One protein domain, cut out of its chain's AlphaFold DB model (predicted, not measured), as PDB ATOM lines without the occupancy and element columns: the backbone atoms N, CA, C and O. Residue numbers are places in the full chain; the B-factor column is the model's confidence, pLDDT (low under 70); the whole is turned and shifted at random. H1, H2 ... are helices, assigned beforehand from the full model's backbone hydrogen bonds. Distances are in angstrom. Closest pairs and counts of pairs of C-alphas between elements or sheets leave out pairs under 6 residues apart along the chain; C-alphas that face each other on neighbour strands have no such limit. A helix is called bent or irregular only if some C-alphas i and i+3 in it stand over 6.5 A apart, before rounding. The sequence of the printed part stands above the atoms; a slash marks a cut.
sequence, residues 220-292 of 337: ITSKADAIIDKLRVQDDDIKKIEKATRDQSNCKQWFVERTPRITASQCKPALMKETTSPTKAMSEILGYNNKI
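What this domain is: This is residues 220 to 292 of the 337 residues of an uncharacterized protein of Stylophora pistillata (UniProt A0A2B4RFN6). This is a loose, open string of five short helices, flat in outline, with a helical hairpin of H4 and H5 at one end of its longest axis and H2 at the other end. H3 lies between them and folds back beside H2 without clearly touching it, while H1 makes an arm whose residues 220 to 226 stick out free. The printed part has 73 residues with five named helices, in the order H1, H2, H3, H4, H5, and no named strand, so its class is all helix. The whole is loose, with a radius of gyration of the C-alphas of 14.6 A, and its C-alphas span 41 by 35 by 18 A.

How they stand to each other: The longest helix by residues is H1, residues 220 to 231, and it touches no helix. A tight link of 3 residues joins it to H2, residues 235 to 244, yet H1 and H2 are apart. H2 touches no helix, but it is near H3, residues 252 to 258. H2 and H3 are close but not clearly touching, with 1 pair of C-alphas within 8 A, those of Ala 244 and Gln 253 at 7.6 A. Their lines stand at a steep tilt of 41 degrees, and they run opposite ways. H3 is apart from H4, residues 264 to 270, though a tight link of 5 residues joins the two. H4 is irregular: C-alphas 265 and 268 are 7.2 A apart, and its line is a rough one. H4 and H5, residues 278 to 285, form a helical hairpin, two helices that touch and run opposite ways. Their closest C-alphas are those of Pro 269 and Ala 281, 5.3 A apart, and 7 pairs of C-alphas are within 8 A. Their lines stand at a shallow tilt of 11 degrees, and their centres are 10.7 A apart. H1 is apart from H3, H4 and H5, and H5 is apart from H2 and H3. In H1, H2, H3 and H5 every O i to N i+4 pair is within hydrogen-bond range; in H4 1 of 3 such pairs is, beside 3 of 4 O i to N i+3 pairs.

Where its parts are: H1 begins at C-alpha 220, at (235.694, 245.268, 175.165), and runs 16.6 A from first to last C-alpha. H2 runs 14.4 A, from C-alpha 235 at (222.477, 231.227, 196.216) to C-alpha 244. H3 runs 10.2 A from Lys 252 to Arg 258, and H4 runs 9.7 A from Ala 264 to Ala 270. H5 begins at Pro 278 and ends at C-alpha 285, at (246.775, 237.688, 190.910), 10.5 A away. Residues 286 to 292 follow it with no named element.

The domain as a whole: The two C-alphas farthest apart are those of Asp 236, in H2, and Thr 275, in the link between H4 and H5, at 41.0 A. The first and last printed C-alphas, of Ile 220 and Ile 292, are 33.9 A apart. Besides residues 220 to 226 of H1, residues 234 to 240, of which 235 to 240 belong to H2, and residues 247 to 252 stand free. Without these stretches the body has 53 residues and spans 39 by 28 by 16 A. The printed part has no cut and no long link; H2 to H3 and H4 to H5 are joined by short links of 7 residues each. The mean pLDDT of the printed part is 80.9, and residues 272 and 274 are under 70.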
ATOM      1  N   ILE A 220     235.133 245.308 173.811       83.06
ATOM      2  CA  ILE A 220     235.694 245.268 175.165       83.06
ATOM      3  C   ILE A 220     234.570 245.276 176.201       83.06
ATOM      4  O   ILE A 220     234.572 244.432 177.098       83.06
ATOM      5  N   THR A 221     233.593 246.179 176.069       84.75
ATOM      6  CA  THR A 221     232.446 246.257 176.983       84.75
ATOM      7  C   THR A 221     231.625 244.971 176.950       84.75
ATOM      8  O   THR A 221     231.356 244.401 178.003       84.75
ATOM      9  N   SER A 222     231.327 244.444 175.761       85.00
ATOM     10  CA  SER A 222     230.570 243.196 175.609       85.00
ATOM     11  C   SER A 222     231.301 242.001 176.226       85.00
ATOM     12  O   SER A 222     230.697 241.168 176.903       85.00
ATOM     13  N   LYS A 223     232.629 241.924 176.055       84.19
ATOM     14  CA  LYS A 223     233.456 240.900 176.712       84.19
ATOM     15  C   LYS A 223     233.474 241.068 178.230       84.19
ATOM     16  O   LYS A 223     233.420 240.065 178.939       84.19
ATOM     17  N   ALA A 224     233.545 242.300 178.732       82.50
ATOM     18  CA  ALA A 224     233.520 242.581 180.164       82.50
ATOM     19  C   ALA A 224     232.177 242.182 180.795       82.50
ATOM     20  O   ALA A 224     232.172 241.506 181.822       82.50
ATOM     21  N   ASP A 225     231.056 242.516 180.154       83.25
ATOM     22  CA  ASP A 225     229.719 242.147 180.627       83.25
ATOM     23  C   ASP A 225     229.537 240.618 180.640       83.25
ATOM     24  O   ASP A 225     229.120 240.051 181.652       83.25
ATOM     25  N   ALA A 226     229.998 239.917 179.598       82.56
ATOM     26  CA  ALA A 226     229.987 238.452 179.564       82.56
ATOM     27  C   ALA A 226     230.831 237.805 180.682       82.56
ATOM     28  O   ALA A 226     230.517 236.706 181.147       82.56
ATOM     29  N   ILE A 227     231.918 238.452 181.117       80.12
ATOM     30  CA  ILE A 227     232.728 237.990 182.254       80.12
ATOM     31  C   ILE A 227     231.996 238.251 183.573       80.12
ATOM     32  O   ILE A 227     231.959 237.367 184.427       80.12
ATOM     33  N   ILE A 228     231.387 239.428 183.736       79.69
ATOM     34  CA  ILE A 228     230.610 239.780 184.932       79.69
ATOM     35  C   ILE A 228     229.456 238.794 185.130       79.69
ATOM     36  O   ILE A 228     229.251 238.315 186.246       79.69
ATOM     37  N   ASP A 229     228.757 238.423 184.060       77.44
ATOM     38  CA  ASP A 229     227.663 237.457 184.138       77.44
ATOM     39  C   ASP A 229     228.149 236.051 184.505       77.44
ATOM     40  O   ASP A 229     227.519 235.386 185.323       77.44
ATOM     41  N   LYS A 230     229.322 235.623 184.021       75.25
ATOM     42  CA  LYS A 230     229.953 234.357 184.450       75.25
ATOM     43  C   LYS A 230     230.409 234.369 185.911       75.25
ATOM     44  O   LYS A 230     230.544 233.314 186.526       75.25
ATOM     45  N   LEU A 231     230.684 235.545 186.475       74.75
ATOM     46  CA  LEU A 231     231.078 235.696 187.876       74.75
ATOM     47  C   LEU A 231     229.882 235.708 188.830       74.75
ATOM     48  O   LEU A 231     230.065 235.425 190.021       74.75
ATOM     49  N   ARG A 232     228.682 236.024 188.336       74.06
ATOM     50  CA  ARG A 232     227.441 236.016 189.112       74.06
ATOM     51  C   ARG A 232     226.972 234.581 189.322       74.06
ATOM     52  O   ARG A 232     226.842 233.808 188.384       74.06
ATOM     53  N   VAL A 233     226.725 234.230 190.579       75.12
ATOM     54  CA  VAL A 233     226.279 232.892 190.979       75.12
ATOM     55  C   VAL A 233     225.073 233.053 191.894       75.12
ATOM     56  O   VAL A 233     225.079 233.919 192.770       75.12
ATOM     57  N   GLN A 234     224.036 232.243 191.674       78.69
ATOM     58  CA  GLN A 234     222.832 232.223 192.507       78.69
ATOM     59  C   GLN A 234     223.077 231.486 193.829       78.69
ATOM     60  O   GLN A 234     223.941 230.614 193.907       78.69
ATOM     61  N   ASP A 235     222.286 231.784 194.863       78.25
ATOM     62  CA  ASP A 235     222.477 231.227 196.216       78.25
ATOM     63  C   ASP A 235     222.485 229.688 196.248       78.25
ATOM     64  O   ASP A 235     223.238 229.074 197.011       78.25
ATOM     65  N   ASP A 236     221.677 229.050 195.402       80.44
ATOM     66  CA  ASP A 236     221.627 227.591 195.306       80.44
ATOM     67  C   ASP A 236     222.878 227.007 194.649       80.44
ATOM     68  O   ASP A 236     223.356 225.944 195.049       80.44
ATOM     69  N   ASP A 237     223.459 227.720 193.689       83.06
ATOM     70  CA  ASP A 237     224.688 227.302 193.027       83.06
ATOM     71  C   ASP A 237     225.905 227.536 193.927       83.06
ATOM     72  O   ASP A 237     226.797 226.692 193.955       83.06
ATOM     73  N   ILE A 238     225.898 228.575 194.775       84.44
ATOM     74  CA  ILE A 238     226.924 228.779 195.813       84.44
ATOM     75  C   ILE A 238     226.976 227.570 196.758       84.44
ATOM     76  O   ILE A 238     228.055 227.051 197.045       84.44
ATOM     77  N   LYS A 239     225.818 227.067 197.211       85.56
ATOM     78  CA  LYS A 239     225.750 225.878 198.083       85.56
ATOM     79  C   LYS A 239     226.221 224.608 197.370       85.56
ATOM     80  O   LYS A 239     226.897 223.779 197.979       85.56
ATOM     81  N   LYS A 240     225.876 224.439 196.087       87.69
ATOM     82  CA  LYS A 240     226.352 223.306 195.276       87.69
ATOM     83  C   LYS A 240     227.868 223.355 195.094       87.69
ATOM     84  O   LYS A 240     228.519 222.327 195.270       87.69
ATOM     85  N   ILE A 241     228.420 224.532 194.797       86.12
ATOM     86  CA  ILE A 241     229.862 224.753 194.643       86.12
ATOM     87  C   ILE A 241     230.585 224.475 195.961       86.12
ATOM     88  O   ILE A 241     231.567 223.738 195.954       86.12
ATOM     89  N   GLU A 242     230.085 224.968 197.100       90.88
ATOM     90  CA  GLU A 242     230.669 224.669 198.417       90.88
ATOM     91  C   GLU A 242     230.745 223.157 198.635       90.88
ATOM     92  O   GLU A 242     231.823 222.620 198.881       90.88
ATOM     93  N   LYS A 243     229.628 222.446 198.442       87.62
ATOM     94  CA  LYS A 243     229.566 220.999 198.656       87.62
ATOM     95  C   LYS A 243     230.487 220.222 197.709       87.62
ATOM     96  O   LYS A 243     231.149 219.286 198.152       87.62
ATOM     97  N   ALA A 244     230.542 220.606 196.432       87.50
ATOM     98  CA  ALA A 244     231.367 219.953 195.410       87.50
ATOM     99  C   ALA A 244     232.872 220.208 195.590       87.50
ATOM    100  O   ALA A 244     233.704 219.464 195.073       87.50
ATOM    101  N   THR A 245     233.236 221.256 196.328       89.00
ATOM    102  CA  THR A 245     234.622 221.707 196.462       89.00
ATOM    103  C   THR A 245     235.177 221.537 197.884       89.00
ATOM    104  O   THR A 245     236.244 222.058 198.200       89.00
ATOM    105  N   ARG A 246     234.512 220.740 198.740       88.12
ATOM    106  CA  ARG A 246     234.963 220.428 200.116       88.12
ATOM    107  C   ARG A 246     236.308 219.719 200.207       88.12
ATOM    108  O   ARG A 246     236.978 219.825 201.230       88.12
ATOM    109  N   ASP A 247     236.712 219.021 199.150       84.75
ATOM    110  CA  ASP A 247     238.038 218.400 199.062       84.75
ATOM    111  C   ASP A 247     239.140 219.388 198.641       84.75
ATOM    112  O   ASP A 247     240.295 219.000 198.462       84.75
ATOM    113  N   GLN A 248     238.799 220.676 198.521       86.19
ATOM    114  CA  GLN A 248     239.710 221.788 198.276       86.19
ATOM    115  C   GLN A 248     240.671 221.519 197.106       86.19
ATOM    116  O   GLN A 248     240.229 221.220 195.998       86.19
ATOM    117  N   SER A 249     241.984 221.592 197.339       84.62
ATOM    118  CA  SER A 249     243.029 221.398 196.328       84.62
ATOM    119  C   SER A 249     243.054 220.004 195.694       84.62
ATOM    120  O   SER A 249     243.672 219.845 194.643       84.62
ATOM    121  N   ASN A 250     242.373 219.012 196.274       84.12
ATOM    122  CA  ASN A 250     242.263 217.678 195.682       84.12
ATOM    123  C   ASN A 250     241.186 217.604 194.586       84.12
ATOM    124  O   ASN A 250     241.148 216.636 193.829       84.12
ATOM    125  N   CYS A 251     240.327 218.622 194.461       87.19
ATOM    126  CA  CYS A 251     239.292 218.690 193.435       87.19
ATOM    127  C   CYS A 251     239.682 219.673 192.321       87.19
ATOM    128  O   CYS A 251     240.036 220.822 192.572       87.19
ATOM    129  N   LYS A 252     239.558 219.262 191.052       87.00
ATOM    130  CA  LYS A 252     239.828 220.152 189.905       87.00
ATOM    131  C   LYS A 252     238.865 221.343 189.858       87.00
ATOM    132  O   LYS A 252     239.280 222.449 189.519       87.00
ATOM    133  N   GLN A 253     237.607 221.125 190.246       85.38
ATOM    134  CA  GLN A 253     236.574 222.160 190.269       85.38
ATOM    135  C   GLN A 253     236.934 223.311 191.220       85.38
ATOM    136  O   GLN A 253     236.652 224.463 190.908       85.38
ATOM    137  N   TRP A 254     237.656 223.035 192.312       85.75
ATOM    138  CA  TRP A 254     238.169 224.075 193.211       85.75
ATOM    139  C   TRP A 254     239.060 225.086 192.480       85.75
ATOM    140  O   TRP A 254     238.966 226.280 192.738       85.75
ATOM    141  N   PHE A 255     239.907 224.642 191.545       84.44
ATOM    142  CA  PHE A 255     240.753 225.556 190.775       84.44
ATOM    143  C   PHE A 255     239.952 226.345 189.741       84.44
ATOM    144  O   PHE A 255     240.154 227.549 189.633       84.44
ATOM    145  N   VAL A 256     239.018 225.694 189.040       85.06
ATOM    146  CA  VAL A 256     238.166 226.342 188.026       85.06
ATOM    147  C   VAL A 256     237.366 227.496 188.629       85.06
ATOM    148  O   VAL A 256     237.348 228.582 188.061       85.06
ATOM    149  N   GLU A 257     236.776 227.292 189.806       83.50
ATOM    150  CA  GLU A 257     235.984 228.320 190.493       83.50
ATOM    151  C   GLU A 257     236.841 229.452 191.082       83.50
ATOM    152  O   GLU A 257     236.368 230.578 191.257       83.50
ATOM    153  N   ARG A 258     238.117 229.176 191.382       83.75
ATOM    154  CA  ARG A 258     239.056 230.147 191.965       83.75
ATOM    155  C   ARG A 258     239.759 231.012 190.933       83.75
ATOM    156  O   ARG A 258     239.980 232.179 191.217       83.75
ATOM    157  N   THR A 259     240.117 230.471 189.769       80.69
ATOM    158  CA  THR A 259     240.871 231.199 188.733       80.69
ATOM    159  C   THR A 259     240.242 232.540 188.328       80.69
ATOM    160  O   THR A 259     240.984 233.513 188.235       80.69
ATOM    161  N   PRO A 260     238.917 232.658 188.110       80.31
ATOM    162  CA  PRO A 260     238.328 233.932 187.706       80.31
ATOM    163  C   PRO A 260     238.076 234.899 188.880       80.31
ATOM    164  O   PRO A 260     237.577 235.998 188.654       80.31
ATOM    165  N   ARG A 261     238.375 234.523 190.134       81.75
ATOM    166  CA  ARG A 261     237.983 235.280 191.336       81.75
ATOM    167  C   ARG A 261     239.188 235.689 192.175       81.75
ATOM    168  O   ARG A 261     240.123 234.921 192.363       81.75
ATOM    169  N   ILE A 262     239.106 236.869 192.789       83.94
ATOM    170  CA  ILE A 262     240.065 237.268 193.824       83.94
ATOM    171  C   ILE A 262     239.788 236.452 195.088       83.94
ATOM    172  O   ILE A 262     238.724 236.557 195.699       83.94
ATOM    173  N   THR A 263     240.747 235.612 195.468       85.62
ATOM    174  CA  THR A 263     240.657 234.761 196.663       85.62
ATOM    175  C   THR A 263     241.268 235.442 197.889       85.62
ATOM    176  O   THR A 263     242.089 236.345 197.755       85.62
ATOM    177  N   ALA A 264     240.944 234.973 199.101       83.44
ATOM    178  CA  ALA A 264     241.486 235.533 200.349       83.44
ATOM    179  C   ALA A 264     243.029 235.606 200.371       83.44
ATOM    180  O   ALA A 264     243.606 236.593 200.821       83.44
ATOM    181  N   SER A 265     243.706 234.601 199.807       80.69
ATOM    182  CA  SER A 265     245.167 234.580 199.647       80.69
ATOM    183  C   SER A 265     245.708 235.668 198.707       80.69
ATOM    184  O   SER A 265     246.874 236.035 198.807       80.69
ATOM    185  N   GLN A 266     244.874 236.185 197.803       78.19
ATOM    186  CA  GLN A 266     245.205 237.225 196.826       78.19
ATOM    187  C   GLN A 266     244.710 238.617 197.244       78.19
ATOM    188  O   GLN A 266     245.030 239.589 196.565       78.19
ATOM    189  N   CYS A 267     243.991 238.756 198.366       80.31
ATOM    190  CA  CYS A 267     243.497 240.056 198.830       80.31
ATOM    191  C   CYS A 267     244.626 241.062 199.067       80.31
ATOM    192  O   CYS A 267     244.494 242.225 198.706       80.31
ATOM    193  N   LYS A 268     245.756 240.630 199.642       78.94
ATOM    194  CA  LYS A 268     246.893 241.526 199.897       78.94
ATOM    195  C   LYS A 268     247.545 242.030 198.595       78.94
ATOM    196  O   LYS A 268     247.738 243.234 198.503       78.94
ATOM    197  N   PRO A 269     247.868 241.179 197.602       72.56
ATOM    198  CA  PRO A 269     248.299 241.649 196.282       72.56
ATOM    199  C   PRO A 269     247.263 242.516 195.551       72.56
ATOM    200  O   PRO A 269     247.645 243.468 194.878       72.56
ATOM    201  N   ALA A 270     245.967 242.206 195.684       77.31
ATOM    202  CA  ALA A 270     244.886 242.971 195.054       77.31
ATOM    203  C   ALA A 270     244.715 244.372 195.664       77.31
ATOM    204  O   ALA A 270     244.408 245.326 194.954       77.31
ATOM    205  N   LEU A 271     244.957 244.511 196.968       78.62
ATOM    206  CA  LEU A 271     245.037 245.790 197.668       78.62
ATOM    207  C   LEU A 271     246.432 246.391 197.454       78.62
ATOM    208  O   LEU A 271     247.301 246.339 198.328       78.62
ATOM    209  N   MET A 272     246.662 246.908 196.247       68.62
ATOM    210  CA  MET A 272     247.945 247.478 195.845       68.62
ATOM    211  C   MET A 272     248.389 248.597 196.797       68.62
ATOM    212  O   MET A 272     247.655 249.550 197.045       68.62
ATOM    213  N   LYS A 273     249.620 248.495 197.310       70.56
ATOM    214  CA  LYS A 273     250.318 249.622 197.946       70.56
ATOM    215  C   LYS A 273     251.057 250.412 196.871       70.56
ATOM    216  O   LYS A 273     251.568 249.797 195.939       70.56
ATOM    217  N   GLU A 274     251.213 251.722 197.052       68.44
ATOM    218  CA  GLU A 274     251.930 252.613 196.114       68.44
ATOM    219  C   GLU A 274     253.345 252.118 195.757       68.44
ATOM    220  O   GLU A 274     253.827 252.312 194.649       68.44
ATOM    221  N   THR A 275     253.998 251.410 196.680       70.94
ATOM    222  CA  THR A 275     255.348 250.856 196.507       70.94
ATOM    223  C   THR A 275     255.392 249.492 195.808       70.94
ATOM    224  O   THR A 275     256.474 248.968 195.541       70.94
ATOM    225  N   THR A 276     254.243 248.869 195.532       74.12
ATOM    226  CA  THR A 276     254.175 247.554 194.881       74.12
ATOM    227  C   THR A 276     254.094 247.728 193.371       74.12
ATOM    228  O   THR A 276     253.190 248.386 192.870       74.12
ATOM    229  N   SER A 277     255.007 247.094 192.631       77.50
ATOM    230  CA  SER A 277     254.968 247.110 191.164       77.50
ATOM    231  C   SER A 277     253.632 246.546 190.642       77.50
ATOM    232  O   SER A 277     253.302 245.399 190.977       77.50
ATOM    233  N   PRO A 278     252.900 247.288 189.784       80.12
ATOM    234  CA  PRO A 278     251.675 246.810 189.139       80.12
ATOM    235  C   PRO A 278     251.871 245.478 188.416       80.12
ATOM    236  O   PRO A 278     251.068 244.563 188.566       80.12
ATOM    237  N   THR A 279     252.995 245.313 187.716       81.94
ATOM    238  CA  THR A 279     253.324 244.088 186.979       81.94
ATOM    239  C   THR A 279     253.441 242.874 187.900       81.94
ATOM    240  O   THR A 279     252.944 241.799 187.571       81.94
ATOM    241  N   LYS A 280     254.055 243.045 189.079       78.88
ATOM    242  CA  LYS A 280     254.215 241.963 190.059       78.88
ATOM    243  C   LYS A 280     252.887 241.582 190.714       78.88
ATOM    244  O   LYS A 280     252.608 240.400 190.881       78.88
ATOM    245  N   ALA A 281     252.055 242.567 191.050       80.75
ATOM    246  CA  ALA A 281     250.722 242.294 191.582       80.75
ATOM    247  C   ALA A 281     249.864 241.542 190.553       80.75
ATOM    248  O   ALA A 281     249.242 240.537 190.887       80.75
ATOM    249  N   MET A 282     249.895 241.967 189.287       83.12
ATOM    250  CA  MET A 282     249.141 241.309 188.218       83.12
ATOM    251  C   MET A 282     249.635 239.885 187.948       83.12
ATOM    252  O   MET A 282     248.808 238.992 187.777       83.12
ATOM    253  N   SER A 283     250.949 239.626 187.972       80.69
ATOM    254  CA  SER A 283     251.466 238.263 187.787       80.69
ATOM    255  C   SER A 283     251.092 237.317 188.933       80.69
ATOM    256  O   SER A 283     250.821 236.137 188.694       80.69
ATOM    257  N   GLU A 284     251.019 237.825 190.167       79.38
ATOM    258  CA  GLU A 284     250.567 237.067 191.340       79.38
ATOM    259  C   GLU A 284     249.051 236.811 191.333       79.38
ATOM    260  O   GLU A 284     248.611 235.701 191.642       79.38
ATOM    261  N   ILE A 285     248.241 237.805 190.956       81.44
ATOM    262  CA  ILE A 285     246.775 237.688 190.910       81.44
ATOM    263  C   ILE A 285     246.334 236.760 189.774       81.44
ATOM    264  O   ILE A 285     245.499 235.884 189.991       81.44
ATOM    265  N   LEU A 286     246.916 236.915 188.585       80.19
ATOM    266  CA  LEU A 286     246.555 236.134 187.398       80.19
ATOM    267  C   LEU A 286     247.209 234.744 187.374       80.19
ATOM    268  O   LEU A 286     246.889 233.926 186.516       80.19
ATOM    269  N   GLY A 287     248.098 234.450 188.330       73.31
ATOM    270  CA  GLY A 287     248.700 233.128 188.481       73.31
ATOM    271  C   GLY A 287     249.730 232.783 187.404       73.31
ATOM    272  O   GLY A 287     249.947 231.604 187.138       73.31
ATOM    273  N   TYR A 288     250.374 233.789 186.802       76.69
ATOM    274  CA  TYR A 288     251.452 233.589 185.823       76.69
ATOM    275  C   TYR A 288     252.760 233.111 186.462       76.69
ATOM    276  O   TYR A 288     253.638 232.594 185.777       76.69
ATOM    277  N   ASN A 289     252.901 233.274 187.777       76.94
ATOM    278  CA  ASN A 289     254.082 232.823 188.499       76.94
ATOM    279  C   ASN A 289     254.071 231.299 188.692       76.94
ATOM    280  O   ASN A 289     253.049 230.697 189.033       76.94
ATOM    281  N   ASN A 290     255.247 230.684 188.557       75.88
ATOM    282  CA  ASN A 290     255.428 229.263 188.836       75.88
ATOM    283  C   ASN A 290     255.082 228.941 190.296       75.88
ATOM    284  O   ASN A 290     255.445 229.669 191.224       75.88
ATOM    285  N   LYS A 291     254.395 227.816 190.510       73.00
ATOM    286  CA  LYS A 291     254.049 227.340 191.853       73.00
ATOM    287  C   LYS A 291     255.307 226.825 192.548       73.00
ATOM    288  O   LYS A 291     255.797 225.746 192.232       73.00
ATOM    289  N   ILE A 292     255.815 227.585 193.514       78.62
ATOM    290  CA  ILE A 292     256.952 227.179 194.346       78.62
ATOM    291  C   ILE A 292     256.415 226.462 195.585       78.62
ATOM    292  O   ILE A 292     255.570 227.002 196.299       78.62
TER     293      ILE A 292